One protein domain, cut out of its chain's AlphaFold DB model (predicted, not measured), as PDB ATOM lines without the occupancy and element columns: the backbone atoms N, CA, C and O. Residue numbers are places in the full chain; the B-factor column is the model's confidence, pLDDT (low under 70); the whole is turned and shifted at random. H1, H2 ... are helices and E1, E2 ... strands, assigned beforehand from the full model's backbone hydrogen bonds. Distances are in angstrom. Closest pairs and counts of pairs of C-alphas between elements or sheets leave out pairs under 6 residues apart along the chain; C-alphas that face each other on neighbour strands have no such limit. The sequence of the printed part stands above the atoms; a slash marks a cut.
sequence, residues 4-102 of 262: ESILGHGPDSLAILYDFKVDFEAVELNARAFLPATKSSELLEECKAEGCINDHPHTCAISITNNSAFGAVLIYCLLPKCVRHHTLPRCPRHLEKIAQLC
ATOM      1  N   GLU A   4     186.221 184.855 154.641       84.94
ATOM      2  CA  GLU A   4     186.915 184.294 153.488       84.94
ATOM      3  C   GLU A   4     186.037 184.397 152.240       84.94
ATOM      4  O   GLU A   4     184.850 184.065 152.282       84.94
ATOM      5  N   SER A   5     186.642 184.839 151.138       83.44
ATOM      6  CA  SER A   5     186.029 184.894 149.808       83.44
ATOM      7  C   SER A   5     186.975 184.260 148.796       83.44
ATOM      8  O   SER A   5     188.185 184.463 148.871       83.44
ATOM      9  N   ILE A   6     186.436 183.475 147.862       85.81
ATOM     10  CA  ILE A   6     187.219 182.758 146.847       85.81
ATOM     11  C   ILE A   6     186.936 183.374 145.479       85.81
ATOM     12  O   ILE A   6     185.790 183.414 145.035       85.81
ATOM     13  N   LEU A   7     187.991 183.816 144.800       81.19
ATOM     14  CA  LEU A   7     187.942 184.414 143.472       81.19
ATOM     15  C   LEU A   7     188.315 183.382 142.403       81.19
ATOM     16  O   LEU A   7     189.485 183.041 142.225       81.19
ATOM     17  N   GLY A   8     187.321 182.922 141.642       79.38
ATOM     18  CA  GLY A   8     187.486 181.955 140.550       79.38
ATOM     19  C   GLY A   8     187.067 180.527 140.909       79.38
ATOM     20  O   GLY A   8     186.410 180.281 141.921       79.38
ATOM     21  N   HIS A   9     187.430 179.571 140.050       70.94
ATOM     22  CA  HIS A   9     187.066 178.159 140.181       70.94
ATOM     23  C   HIS A   9     188.280 177.256 139.952       70.94
ATOM     24  O   HIS A   9     189.069 177.504 139.046       70.94
ATOM     25  N   GLY A  10     188.394 176.185 140.742       70.06
ATOM     26  CA  GLY A  10     189.470 175.202 140.602       70.06
ATOM     27  C   GLY A  10     190.804 175.641 141.231       70.06
ATOM     28  O   GLY A  10     190.797 176.475 142.138       70.06
ATOM     29  N   PRO A  11     191.939 175.060 140.805       64.75
ATOM     30  CA  PRO A  11     193.263 175.337 141.377       64.75
ATOM     31  C   PRO A  11     193.758 176.768 141.111       64.75
ATOM     32  O   PRO A  11     194.511 177.300 141.916       64.75
ATOM     33  N   ASP A  12     193.245 177.437 140.072       77.88
ATOM     34  CA  ASP A  12     193.543 178.849 139.761       77.88
ATOM     35  C   ASP A  12     192.743 179.850 140.617       77.88
ATOM     36  O   ASP A  12     192.740 181.059 140.361       77.88
ATOM     37  N   SER A  13     191.969 179.353 141.584       86.38
ATOM     38  CA  SER A  13     191.221 180.212 142.498       86.38
ATOM     39  C   SER A  13     192.170 180.976 143.416       86.38
ATOM     40  O   SER A  13     193.245 180.492 143.726       86.38
ATOM     41  N   LEU A  14     191.785 182.159 143.883       89.81
ATOM     42  CA  LEU A  14     192.536 182.910 144.892       89.81
ATOM     43  C   LEU A  14     191.614 183.187 146.069       89.81
ATOM     44  O   LEU A  14     190.547 183.768 145.885       89.81
ATOM     45  N   ALA A  15     192.006 182.787 147.272       91.81
ATOM     46  CA  ALA A  15     191.268 183.164 148.469       91.81
ATOM     47  C   ALA A  15     191.725 184.541 148.981       91.81
ATOM     48  O   ALA A  15     192.900 184.898 148.904       91.81
ATOM     49  N   ILE A  16     190.800 185.316 149.537       92.81
ATOM     50  CA  ILE A  16     191.104 186.536 150.289       92.81
ATOM     51  C   ILE A  16     190.545 186.374 151.691       92.81
ATOM     52  O   ILE A  16     189.370 186.045 151.861       92.81
ATOM     53  N   LEU A  17     191.396 186.604 152.687       92.12
ATOM     54  CA  LEU A  17     191.009 186.617 154.094       92.12
ATOM     55  C   LEU A  17     190.893 188.056 154.560       92.12
ATOM     56  O   LEU A  17     191.838 188.824 154.394       92.12
ATOM     57  N   TYR A  18     189.763 188.405 155.163       90.81
ATOM     58  CA  TYR A  18     189.455 189.783 155.526       90.81
ATOM     59  C   TYR A  18     188.667 189.867 156.831       90.81
ATOM     60  O   TYR A  18     187.906 188.964 157.182       90.81
ATOM     61  N   ASP A  19     188.843 190.975 157.550       86.56
ATOM     62  CA  ASP A  19     188.080 191.265 158.768       86.56
ATOM     63  C   ASP A  19     186.827 192.110 158.458       86.56
ATOM     64  O   ASP A  19     185.781 191.922 159.083       86.56
ATOM     65  N   PHE A  20     186.894 192.975 157.436       85.12
ATOM     66  CA  PHE A  20     185.810 193.871 157.024       85.12
ATOM     67  C   PHE A  20     185.446 193.662 155.552       85.12
ATOM     68  O   PHE A  20     186.314 193.622 154.684       85.12
ATOM     69  N   LYS A  21     184.147 193.527 155.255       87.56
ATOM     70  CA  LYS A  21     183.657 193.249 153.890       87.56
ATOM     71  C   LYS A  21     184.009 194.357 152.892       87.56
ATOM     72  O   LYS A  21     184.343 194.045 151.758       87.56
ATOM     73  N   VAL A  22     183.974 195.611 153.335       86.19
ATOM     74  CA  VAL A  22     184.344 196.779 152.517       86.19
ATOM     75  C   VAL A  22     185.812 196.743 152.081       86.19
ATOM     76  O   VAL A  22     186.119 197.082 150.946       86.19
ATOM     77  N   ASP A  23     186.713 196.237 152.930       88.06
ATOM     78  CA  ASP A  23     188.132 196.087 152.583       88.06
ATOM     79  C   ASP A  23     188.312 195.031 151.480       88.06
ATOM     80  O   ASP A  23     189.136 195.188 150.584       88.06
ATOM     81  N   PHE A  24     187.514 193.958 151.517       90.12
ATOM     82  CA  PHE A  24     187.482 192.963 150.444       90.12
ATOM     83  C   PHE A  24     186.953 193.557 149.133       90.12
ATOM     84  O   PHE A  24     187.587 193.372 148.096       90.12
ATOM     85  N   GLU A  25     185.830 194.278 149.181       90.62
ATOM     86  CA  GLU A  25     185.218 194.913 148.004       90.62
ATOM     87  C   GLU A  25     186.197 195.877 147.313       90.62
ATOM     88  O   GLU A  25     186.282 195.889 146.086       90.62
ATOM     89  N   ALA A  26     187.009 196.604 148.088       90.94
ATOM     90  CA  ALA A  26     188.044 197.492 147.564       90.94
ATOM     91  C   ALA A  26     189.121 196.756 146.743       90.94
ATOM     92  O   ALA A  26     189.561 197.238 145.697       90.94
ATOM     93  N   VAL A  27     189.574 195.586 147.209       91.88
ATOM     94  CA  VAL A  27     190.708 194.870 146.595       91.88
ATOM     95  C   VAL A  27     190.292 193.788 145.606       91.88
ATOM     96  O   VAL A  27     191.149 193.294 144.876       91.88
ATOM     97  N   GLU A  28     189.013 193.409 145.551       91.75
ATOM     98  CA  GLU A  28     188.504 192.283 144.754       91.75
ATOM     99  C   GLU A  28     188.967 192.339 143.289       91.75
ATOM    100  O   GLU A  28     189.490 191.355 142.760       91.75
ATOM    101  N   LEU A  29     188.844 193.510 142.656       89.25
ATOM    102  CA  LEU A  29     189.209 193.713 141.250       89.25
ATOM    103  C   LEU A  29     190.724 193.642 141.003       89.25
ATOM    104  O   LEU A  29     191.153 193.248 139.919       89.25
ATOM    105  N   ASN A  30     191.532 193.979 142.010       90.50
ATOM    106  CA  ASN A  30     192.992 194.076 141.909       90.50
ATOM    107  C   ASN A  30     193.720 192.865 142.512       90.50
ATOM    108  O   ASN A  30     194.920 192.693 142.313       90.50
ATOM    109  N   ALA A  31     193.009 191.974 143.205       89.25
ATOM    110  CA  ALA A  31     193.589 190.868 143.963       89.25
ATOM    111  C   ALA A  31     194.531 189.974 143.141       89.25
ATOM    112  O   ALA A  31     195.586 189.552 143.614       89.25
ATOM    113  N   ARG A  32     194.166 189.721 141.879       89.12
ATOM    114  CA  ARG A  32     194.957 188.902 140.950       89.12
ATOM    115  C   ARG A  32     196.228 189.589 140.451       89.12
ATOM    116  O   ARG A  32     197.126 188.890 139.993       89.12
ATOM    117  N   ALA A  33     196.315 190.915 140.535       91.31
ATOM    118  CA  ALA A  33     197.548 191.639 140.238       91.31
ATOM    119  C   ALA A  33     198.595 191.415 141.341       91.31
ATOM    120  O   ALA A  33     199.775 191.255 141.041       91.31
ATOM    121  N   PHE A  34     198.161 191.317 142.605       92.75
ATOM    122  CA  PHE A  34     199.058 191.050 143.736       92.75
ATOM    123  C   PHE A  34     199.565 189.610 143.772       92.75
ATOM    124  O   PHE A  34     200.715 189.369 144.140       92.75
ATOM    125  N   LEU A  35     198.718 188.647 143.404       93.38
ATOM    126  CA  LEU A  35     199.111 187.244 143.321       93.38
ATOM    127  C   LEU A  35     198.479 186.569 142.092       93.38
ATOM    128  O   LEU A  35     197.375 186.024 142.179       93.38
ATOM    129  N   PRO A  36     199.173 186.598 140.941       91.81
ATOM    130  CA  PRO A  36     198.733 185.900 139.739       91.81
ATOM    131  C   PRO A  36     198.701 184.380 139.943       91.81
ATOM    132  O   PRO A  36     199.556 183.830 140.637       91.81
ATOM    133  N   ALA A  37     197.784 183.685 139.260       90.38
ATOM    134  CA  ALA A  37     197.612 182.231 139.379       90.38
ATOM    135  C   ALA A  37     198.895 181.431 139.076       90.38
ATOM    136  O   ALA A  37     199.174 180.425 139.731       90.38
ATOM    137  N   THR A  38     199.717 181.907 138.135       91.88
ATOM    138  CA  THR A  38     201.029 181.313 137.835       91.88
ATOM    139  C   THR A  38     201.947 181.356 139.055       91.88
ATOM    140  O   THR A  38     202.496 180.332 139.449       91.88
ATOM    141  N   LYS A  39     202.041 182.512 139.723       92.94
ATOM    142  CA  LYS A  39     202.855 182.679 140.932       92.94
ATOM    143  C   LYS A  39     202.295 181.892 142.115       92.94
ATOM    144  O   LYS A  39     203.073 181.350 142.895       92.94
ATOM    145  N   SER A  40     200.969 181.812 142.254       92.19
ATOM    146  CA  SER A  40     200.325 180.956 143.259       92.19
ATOM    147  C   SER A  40     200.719 179.491 143.084       92.19
ATOM    148  O   SER A  40     201.115 178.850 144.052       92.19
ATOM    149  N   SER A  41     200.661 178.987 141.849       92.19
ATOM    150  CA  SER A  41     201.015 177.599 141.527       92.19
ATOM    151  C   SER A  41     202.488 177.317 141.831       92.19
ATOM    152  O   SER A  41     202.782 176.378 142.564       92.19
ATOM    153  N   GLU A  42     203.395 178.199 141.395       93.94
ATOM    154  CA  GLU A  42     204.832 178.107 141.706       93.94
ATOM    155  C   GLU A  42     205.097 178.030 143.221       93.94
ATOM    156  O   GLU A  42     205.846 177.172 143.681       93.94
ATOM    157  N   LEU A  43     204.455 178.890 144.022       94.62
ATOM    158  CA  LEU A  43     204.631 178.891 145.479       94.62
ATOM    159  C   LEU A  43     204.138 177.590 146.130       94.62
ATOM    160  O   LEU A  43     204.749 177.104 147.086       94.62
ATOM    161  N   LEU A  44     203.031 177.025 145.638       93.75
ATOM    162  CA  LEU A  44     202.501 175.758 146.139       93.75
ATOM    163  C   LEU A  44     203.415 174.585 145.772       93.75
ATOM    164  O   LEU A  44     203.661 173.735 146.630       93.75
ATOM    165  N   GLU A  45     203.957 174.558 144.555       94.44
ATOM    166  CA  GLU A  45     204.934 173.558 144.104       94.44
ATOM    167  C   GLU A  45     206.224 173.613 144.938       94.44
ATOM    168  O   GLU A  45     206.643 172.599 145.508       94.44
ATOM    169  N   GLU A  46     206.814 174.804 145.100       94.81
ATOM    170  CA  GLU A  46     208.023 175.035 145.907       94.81
ATOM    171  C   GLU A  46     207.840 174.550 147.354       94.81
ATOM    172  O   GLU A  46     208.736 173.937 147.947       94.81
ATOM    173  N   CYS A  47     206.647 174.765 147.911       93.12
ATOM    174  CA  CYS A  47     206.298 174.361 149.268       93.12
ATOM    175  C   CYS A  47     205.790 172.916 149.375       93.12
ATOM    176  O   CYS A  47     205.458 172.488 150.487       93.12
ATOM    177  N   LYS A  48     205.694 172.160 148.268       93.56
ATOM    178  CA  LYS A  48     205.081 170.816 148.193       93.56
ATOM    179  C   LYS A  48     203.681 170.785 148.813       93.56
ATOM    180  O   LYS A  48     203.373 169.961 149.677       93.56
ATOM    181  N   ALA A  49     202.876 171.776 148.456       91.88
ATOM    182  CA  ALA A  49     201.625 172.128 149.105       91.88
ATOM    183  C   ALA A  49     200.422 172.087 148.159       91.88
ATOM    184  O   ALA A  49     199.412 172.686 148.487       91.88
ATOM    185  N   GLU A  50     200.487 171.403 147.019       90.12
ATOM    186  CA  GLU A  50     199.404 171.388 146.017       90.12
ATOM    187  C   GLU A  50     198.119 170.698 146.514       90.12
ATOM    188  O   GLU A  50     197.018 171.007 146.056       90.12
ATOM    189  N   GLY A  51     198.239 169.792 147.490       90.12
ATOM    190  CA  GLY A  51     197.111 169.066 148.069       90.12
ATOM    191  C   GLY A  51     197.240 168.819 149.571       90.12
ATOM    192  O   GLY A  51     198.325 168.888 150.155       90.12
ATOM    193  N   CYS A  52     196.104 168.548 150.219       89.75
ATOM    194  CA  CYS A  52     196.056 168.168 151.633       89.75
ATOM    195  C   CYS A  52     196.174 166.649 151.840       89.75
ATOM    196  O   CYS A  52     196.087 165.871 150.901       89.75
ATOM    197  N   ILE A  53     196.260 166.217 153.105       87.50
ATOM    198  CA  ILE A  53     196.272 164.794 153.508       87.50
ATOM    199  C   ILE A  53     195.029 163.991 153.069       87.50
ATOM    200  O   ILE A  53     195.045 162.767 153.104       87.50
ATOM    201  N   ASN A  54     193.948 164.671 152.681       86.12
ATOM    202  CA  ASN A  54     192.717 164.064 152.167       86.12
ATOM    203  C   ASN A  54     192.574 164.244 150.639       86.12
ATOM    204  O   ASN A  54     191.452 164.257 150.142       86.12
ATOM    205  N   ASP A  55     193.674 164.486 149.917       86.75
ATOM    206  CA  ASP A  55     193.729 164.687 148.456       86.75
ATOM    207  C   ASP A  55     192.880 165.854 147.916       86.75
ATOM    208  O   ASP A  55     192.544 165.927 146.736       86.75
ATOM    209  N   HIS A  56     192.521 166.811 148.774       88.38
ATOM    210  CA  HIS A  56     191.858 168.037 148.328       88.38
ATOM    211  C   HIS A  56     192.863 169.051 147.781       88.38
ATOM    212  O   HIS A  56     193.897 169.248 148.428       88.38
ATOM    213  N   PRO A  57     192.530 169.759 146.687       89.94
ATOM    214  CA  PRO A  57     193.395 170.782 146.125       89.94
ATOM    215  C   PRO A  57     193.554 171.957 147.092       89.94
ATOM    216  O   PRO A  57     192.597 172.406 147.741       89.94
ATOM    217  N   HIS A  58     194.779 172.456 147.170       92.25
ATOM    218  CA  HIS A  58     195.083 173.728 147.797       92.25
ATOM    219  C   HIS A  58     195.102 174.854 146.773       92.25
ATOM    220  O   HIS A  58     195.298 174.647 145.580       92.25
ATOM    221  N   THR A  59     194.919 176.058 147.291       92.88
ATOM    222  CA  THR A  59     195.252 177.295 146.608       92.88
ATOM    223  C   THR A  59     195.980 178.244 147.570       92.88
ATOM    224  O   THR A  59     196.164 177.924 148.746       92.88
ATOM    225  N   CYS A  60     196.394 179.415 147.100       94.50
ATOM    226  CA  CYS A  60     196.861 180.507 147.934       94.50
ATOM    227  C   CYS A  60     195.698 181.366 148.451       94.50
ATOM    228  O   CYS A  60     194.680 181.562 147.784       94.50
ATOM    229  N   ALA A  61     195.896 181.943 149.633       94.06
ATOM    230  CA  ALA A  61     195.119 183.055 150.144       94.06
ATOM    231  C   ALA A  61     196.010 184.280 150.349       94.06
ATOM    232  O   ALA A  61     197.111 184.144 150.880       94.06
ATOM    233  N   ILE A  62     195.513 185.468 150.009       95.38
ATOM    234  CA  ILE A  62     196.079 186.733 150.487       95.38
ATOM    235  C   ILE A  62     195.306 187.153 151.732       95.38
ATOM    236  O   ILE A  62     194.077 187.224 151.725       95.38
ATOM    237  N   SER A  63     196.023 187.460 152.804       93.81
ATOM    238  CA  SER A  63     195.424 188.047 153.994       93.81
ATOM    239  C   SER A  63     195.463 189.572 153.926       93.81
ATOM    240  O   SER A  63     196.536 190.166 153.875       93.81
ATOM    241  N   ILE A  64     194.289 190.193 154.003       90.56
ATOM    242  CA  ILE A  64     194.097 191.619 154.311       90.56
ATOM    243  C   ILE A  64     193.571 191.811 155.740       90.56
ATOM    244  O   ILE A  64     192.924 192.801 156.065       90.56
ATOM    245  N   THR A  65     193.803 190.813 156.590       83.69
ATOM    246  CA  THR A  65     193.471 190.868 158.017       83.69
ATOM    247  C   THR A  65     194.529 191.665 158.775       83.69
ATOM    248  O   THR A  65     195.513 192.108 158.186       83.69
ATOM    249  N   ASN A  66     194.305 191.832 160.081       74.19
ATOM    250  CA  ASN A  66     195.152 192.534 161.047       74.19
ATOM    251  C   ASN A  66     196.678 192.614 160.776       74.19
ATOM    252  O   ASN A  66     197.313 191.821 160.087       74.19
ATOM    253  N   ASN A  67     197.307 193.550 161.479       69.25
ATOM    254  CA  ASN A  67     198.696 194.005 161.318       69.25
ATOM    255  C   ASN A  67     199.760 192.913 161.171       69.25
ATOM    256  O   ASN A  67     200.769 193.133 160.513       69.25
ATOM    257  N   SER A  68     199.584 191.759 161.819       75.50
ATOM    258  CA  SER A  68     200.566 190.669 161.760       75.50
ATOM    259  C   SER A  68     200.486 189.824 160.489       75.50
ATOM    260  O   SER A  68     201.428 189.091 160.183       75.50
ATOM    261  N   ALA A  69     199.369 189.900 159.769       84.00
ATOM    262  CA  ALA A  69     199.055 189.038 158.641       84.00
ATOM    263  C   ALA A  69     198.704 189.807 157.360       84.00
ATOM    264  O   ALA A  69     198.456 189.166 156.341       84.00
ATOM    265  N   PHE A  70     198.693 191.142 157.366       90.19
ATOM    266  CA  PHE A  70     198.458 191.908 156.145       90.19
ATOM    267  C   PHE A  70     199.505 191.591 155.075       90.19
ATOM    268  O   PHE A  70     200.702 191.565 155.358       90.19
ATOM    269  N   GLY A  71     199.054 191.314 153.853       92.75
ATOM    270  CA  GLY A  71     199.891 190.905 152.730       92.75
ATOM    271  C   GLY A  71     200.533 189.522 152.887       92.75
ATOM    272  O   GLY A  71     201.403 189.166 152.091       92.75
ATOM    273  N   ALA A  72     200.165 188.738 153.907       95.25
ATOM    274  CA  ALA A  72     200.659 187.372 154.040       95.25
ATOM    275  C   ALA A  72     200.002 186.473 152.989       95.25
ATOM    276  O   ALA A  72     198.789 186.531 152.783       95.25
ATOM    277  N   VAL A  73     200.812 185.618 152.362       95.94
ATOM    278  CA  VAL A  73     200.336 184.577 151.450       95.94
ATOM    279  C   VAL A  73     200.296 183.264 152.217       95.94
ATOM    280  O   VAL A  73     201.321 182.791 152.724       95.94
ATOM    281  N   LEU A  74     199.101 182.699 152.333       95.12
ATOM    282  CA  LEU A  74     198.823 181.499 153.114       95.12
ATOM    283  C   LEU A  74     198.355 180.360 152.208       95.12
ATOM    284  O   LEU A  74     197.786 180.600 151.146       95.12
ATOM    285  N   ILE A  75     198.526 179.120 152.648       93.81
ATOM    286  CA  ILE A  75     197.887 177.963 152.014       93.81
ATOM    287  C   ILE A  75     196.403 177.939 152.392       93.81
ATOM    288  O   ILE A  75     196.035 178.057 153.560       93.81
ATOM    289  N   TYR A  76     195.534 177.717 151.415       91.94
ATOM    290  CA  TYR A  76     194.094 177.628 151.596       91.94
ATOM    291  C   TYR A  76     193.560 176.318 151.023       91.94
ATOM    292  O   TYR A  76     193.909 175.915 149.920       91.94
ATOM    293  N   CYS A  77     192.705 175.628 151.777       90.75
ATOM    294  CA  CYS A  77     192.149 174.344 151.359       90.75
ATOM    295  C   CYS A  77     190.727 174.571 150.866       90.75
ATOM    296  O   CYS A  77     189.871 174.992 151.641       90.75
ATOM    297  N   LEU A  78     190.481 174.285 149.586       84.75
ATOM    298  CA  LEU A  78     189.235 174.653 148.907       84.75
ATOM    299  C   LEU A  78     188.002 173.888 149.392       84.75
ATOM    300  O   LEU A  78     186.878 174.287 149.098       84.75
ATOM    301  N   LEU A  79     188.185 172.784 150.122       81.19
ATOM    302  CA  LEU A  79     187.081 171.940 150.565       81.19
ATOM    303  C   LEU A  79     186.728 172.190 152.043       81.19
ATOM    304  O   LEU A  79     187.484 171.788 152.936       81.19
ATOM    305  N   PRO A  80     185.524 172.739 152.338       67.56
ATOM    306  CA  PRO A  80     185.077 173.060 153.698       67.56
ATOM    307  C   PRO A  80     185.080 171.863 154.647       67.56
ATOM    308  O   PRO A  80     185.195 172.027 155.860       67.56
ATOM    309  N   LYS A  81     184.980 170.641 154.108       65.38
ATOM    310  CA  LYS A  81     185.005 169.397 154.886       65.38
ATOM    311  C   LYS A  81     186.313 169.201 155.663       65.38
ATOM    312  O   LYS A  81     186.271 168.585 156.719       65.38
ATOM    313  N   CYS A  82     187.431 169.765 155.197       66.31
ATOM    314  CA  CYS A  82     188.722 169.723 155.899       66.31
ATOM    315  C   CYS A  82     188.964 170.884 156.862       66.31
ATOM    316  O   CYS A  82     189.886 170.815 157.674       66.31
ATOM    317  N   VAL A  83     188.166 171.946 156.765       64.50
ATOM    318  CA  VAL A  83     188.340 173.169 157.558       64.50
ATOM    319  C   VAL A  83     187.308 173.233 158.687       64.50
ATOM    320  O   VAL A  83     187.631 173.595 159.817       64.50
ATOM    321  N   ARG A  84     186.060 172.836 158.404       65.38
ATOM    322  CA  ARG A  84     184.889 173.078 159.262       65.38
ATOM    323  C   ARG A  84     184.189 171.813 159.786       65.38
ATOM    324  O   ARG A  84     183.402 171.935 160.718       65.38
ATOM    325  N   HIS A  85     184.462 170.615 159.254       56.06
ATOM    326  CA  HIS A  85     183.789 169.373 159.680       56.06
ATOM    327  C   HIS A  85     184.691 168.413 160.474       56.06
ATOM    328  O   HIS A  85     185.890 168.321 160.242       56.06
ATOM    329  N   HIS A  86     184.084 167.683 161.418       58.06
ATOM    330  CA  HIS A  86     184.761 166.799 162.381       58.06
ATOM    331  C   HIS A  86     185.008 165.362 161.888       58.06
ATOM    332  O   HIS A  86     185.627 164.579 162.600       58.06
ATOM    333  N   THR A  87     184.502 164.985 160.712       69.31
ATOM    334  CA  THR A  87     184.557 163.593 160.225       69.31
ATOM    335  C   THR A  87     185.852 163.245 159.494       69.31
ATOM    336  O   THR A  87     186.158 162.067 159.353       69.31
ATOM    337  N   LEU A  88     186.603 164.245 159.022       68.94
ATOM    338  CA  LEU A  88     187.910 164.076 158.384       68.94
ATOM    339  C   LEU A  88     188.991 164.785 159.212       68.94
ATOM    340  O   LEU A  88     188.690 165.790 159.865       68.94
ATOM    341  N   PRO A  89     190.247 164.306 159.185       75.94
ATOM    342  CA  PRO A  89     191.351 165.031 159.795       75.94
ATOM    343  C   PRO A  89     191.492 166.408 159.135       75.94
ATOM    344  O   PRO A  89     191.441 166.540 157.906       75.94
ATOM    345  N   ARG A  90     191.653 167.443 159.968       82.94
ATOM    346  CA  ARG A  90     191.857 168.820 159.499       82.94
ATOM    347  C   ARG A  90     193.128 168.902 158.664       82.94
ATOM    348  O   ARG A  90     194.117 168.246 158.989       82.94
ATOM    349  N   CYS A  91     193.115 169.723 157.614       87.06
ATOM    350  CA  CYS A  91     194.337 169.965 156.852       87.06
ATOM    351  C   CYS A  91     195.359 170.690 157.753       87.06
ATOM    352  O   CYS A  91     195.076 171.807 158.188       87.06
ATOM    353  N   PRO A  92     196.536 170.096 158.031       88.06
ATOM    354  CA  PRO A  92     197.521 170.687 158.941       88.06
ATOM    355  C   PRO A  92     198.213 171.918 158.348       88.06
ATOM    356  O   PRO A  92     198.783 172.711 159.087       88.06
ATOM    357  N   ARG A  93     198.150 172.069 157.022       91.62
ATOM    358  CA  ARG A  93     198.753 173.174 156.269       91.62
ATOM    359  C   ARG A  93     197.776 174.311 155.989       91.62
ATOM    360  O   ARG A  93     198.146 175.313 155.396       91.62
ATOM    361  N   HIS A  94     196.506 174.166 156.365       90.88
ATOM    362  CA  HIS A  94     195.523 175.216 156.134       90.88
ATOM    363  C   HIS A  94     195.881 176.469 156.945       90.88
ATOM    364  O   HIS A  94     196.092 176.384 158.152       90.88
ATOM    365  N   LEU A  95     195.921 177.619 156.270       91.06
ATOM    366  CA  LEU A  95     196.378 178.918 156.774       91.06
ATOM    367  C   LEU A  95     197.858 178.958 157.188       91.06
ATOM    368  O   LEU A  95     198.283 179.886 157.875       91.06
ATOM    369  N   GLU A  96     198.664 177.986 156.752       93.88
ATOM    370  CA  GLU A  96     200.118 178.039 156.896       93.88
ATOM    371  C   GLU A  96     200.672 179.165 156.019       93.88
ATOM    372  O   GLU A  96     200.404 179.222 154.818       93.88
ATOM    373  N   LYS A  97     201.449 180.066 156.623       94.94
ATOM    374  CA  LYS A  97     202.122 181.144 155.901       94.94
ATOM    375  C   LYS A  97     203.288 180.588 155.099       94.94
ATOM    376  O   LYS A  97     204.220 180.042 155.679       94.94
ATOM    377  N   ILE A  98     203.254 180.813 153.789       95.88
ATOM    378  CA  ILE A  98     204.294 180.357 152.859       95.88
ATOM    379  C   ILE A  98     205.082 181.507 152.241       95.88
ATOM    380  O   ILE A  98     206.250 181.341 151.909       95.88
ATOM    381  N   ALA A  99     204.474 182.686 152.125       95.25
ATOM    382  CA  ALA A  99     205.145 183.862 151.597       95.25
ATOM    383  C   ALA A  99     204.537 185.156 152.153       95.25
ATOM    384  O   ALA A  99     203.624 185.162 152.986       95.25
ATOM    385  N   GLN A 100     205.093 186.273 151.706       94.94
ATOM    386  CA  GLN A 100     204.659 187.620 152.036       94.94
ATOM    387  C   GLN A 100     204.769 188.464 150.765       94.94
ATOM    388  O   GLN A 100     205.783 188.385 150.072       94.94
ATOM    389  N   LEU A 101     203.751 189.274 150.471       94.25
ATOM    390  CA  LEU A 101     203.826 190.265 149.400       94.25
ATOM    391  C   LEU A 101     205.005 191.211 149.644       94.25
ATOM    392  O   LEU A 101     205.326 191.525 150.792       94.25
ATOM    393  N   CYS A 102     205.653 191.677 148.580       92.50
ATOM    394  CA  CYS A 102     206.738 192.639 148.731       92.50
ATOM    395  C   CYS A 102     206.206 193.980 149.285       92.50
ATOM    396  O   CYS A 102     205.020 194.281 149.118       92.50
TER     397      CYS A 102
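Overview. This is residues 4 to 102 of the 262 residues of an uncharacterized protein of Schizopora paradoxa (UniProt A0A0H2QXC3). What is the main picture? A strongly twisted five-stranded sheet forms a wall, and the helix H3 crosses one face of it, while the short helices H1 and H2 only graze the sheet. A long link without a named element, residues 78 to 96, reaches away from the sheet. What is it built of? The printed part has 99 residues with three named helices and five named strands, along the chain E1 E2 H1 H2 H3 E3 E4 E5; the sheet, in the order E1 E2 E3 E4 E5, is mixed, and the class is mixed, helices and strands, with 46 residues, under half, in named elements. How large is it? It is compact, with a radius of gyration of the C-alphas of 12.8 A and spans of 36 by 27 by 26 A.

Arrangement. How do the strands pair? E3, residues 58 to 63, is the antiparallel neighbour of E4, residues 72 to 77, with N 61 and O 74 at 2.8 A, and E4 that of E5, residues 97 to 100, with N 73 and O 99 at 2.9 A: a meander, each strand antiparallel to the one before. E2, residues 14 to 18, is parallel to E3, with N 17 and O 62 at 2.9 A. E1, residues 4 to 7, makes a hairpin with E2, with N 7 and O 14 at 2.8 A. Where are the helices? H3, residues 37 to 46, is on one face, giving two layers, helix over sheet, at a height over the sheet of 8.6 A; it runs across the strands, at 65 degrees to E3 on the local plane, over E3 and only just over E4, on which 3 of its C-alphas fall. Its closest C-alphas to E3 are those of Ser 40 and Cys 60, 5.8 A. H1, residues 21 to 27, and H2, residues 31 to 34, only graze the sheet; H1 and H3 are apart. What of the unit and backbones? E2, the three helices and E3 form a strand-helix-strand unit, two parallel neighbour strands with helices between. In H1 and H3 every O i to N i+4 pair is within hydrogen-bond range; H2 is too short for one.

Along the chain. Where does it begin and end? E1 begins at C-alpha 4 (186.915, 184.294, 153.488), and E5 ends at C-alpha 100 (204.659, 187.620, 152.036). Which elements are longest? E4 measures 15.8 A, E3 15.6 A and H3 14.2 A, from C-alpha 37 (197.612, 182.231, 139.379).

Size, cuts and confidence. How far does it reach? The two C-alphas farthest apart, of Thr 87 and Cys 102, are 38.3 A apart. Are there cuts or long links? The printed part has no cut; H3 to E3 and E4 to E5 are long links. Where is confidence low? Residues 11, 67 and 80 to 88 have pLDDT under 70.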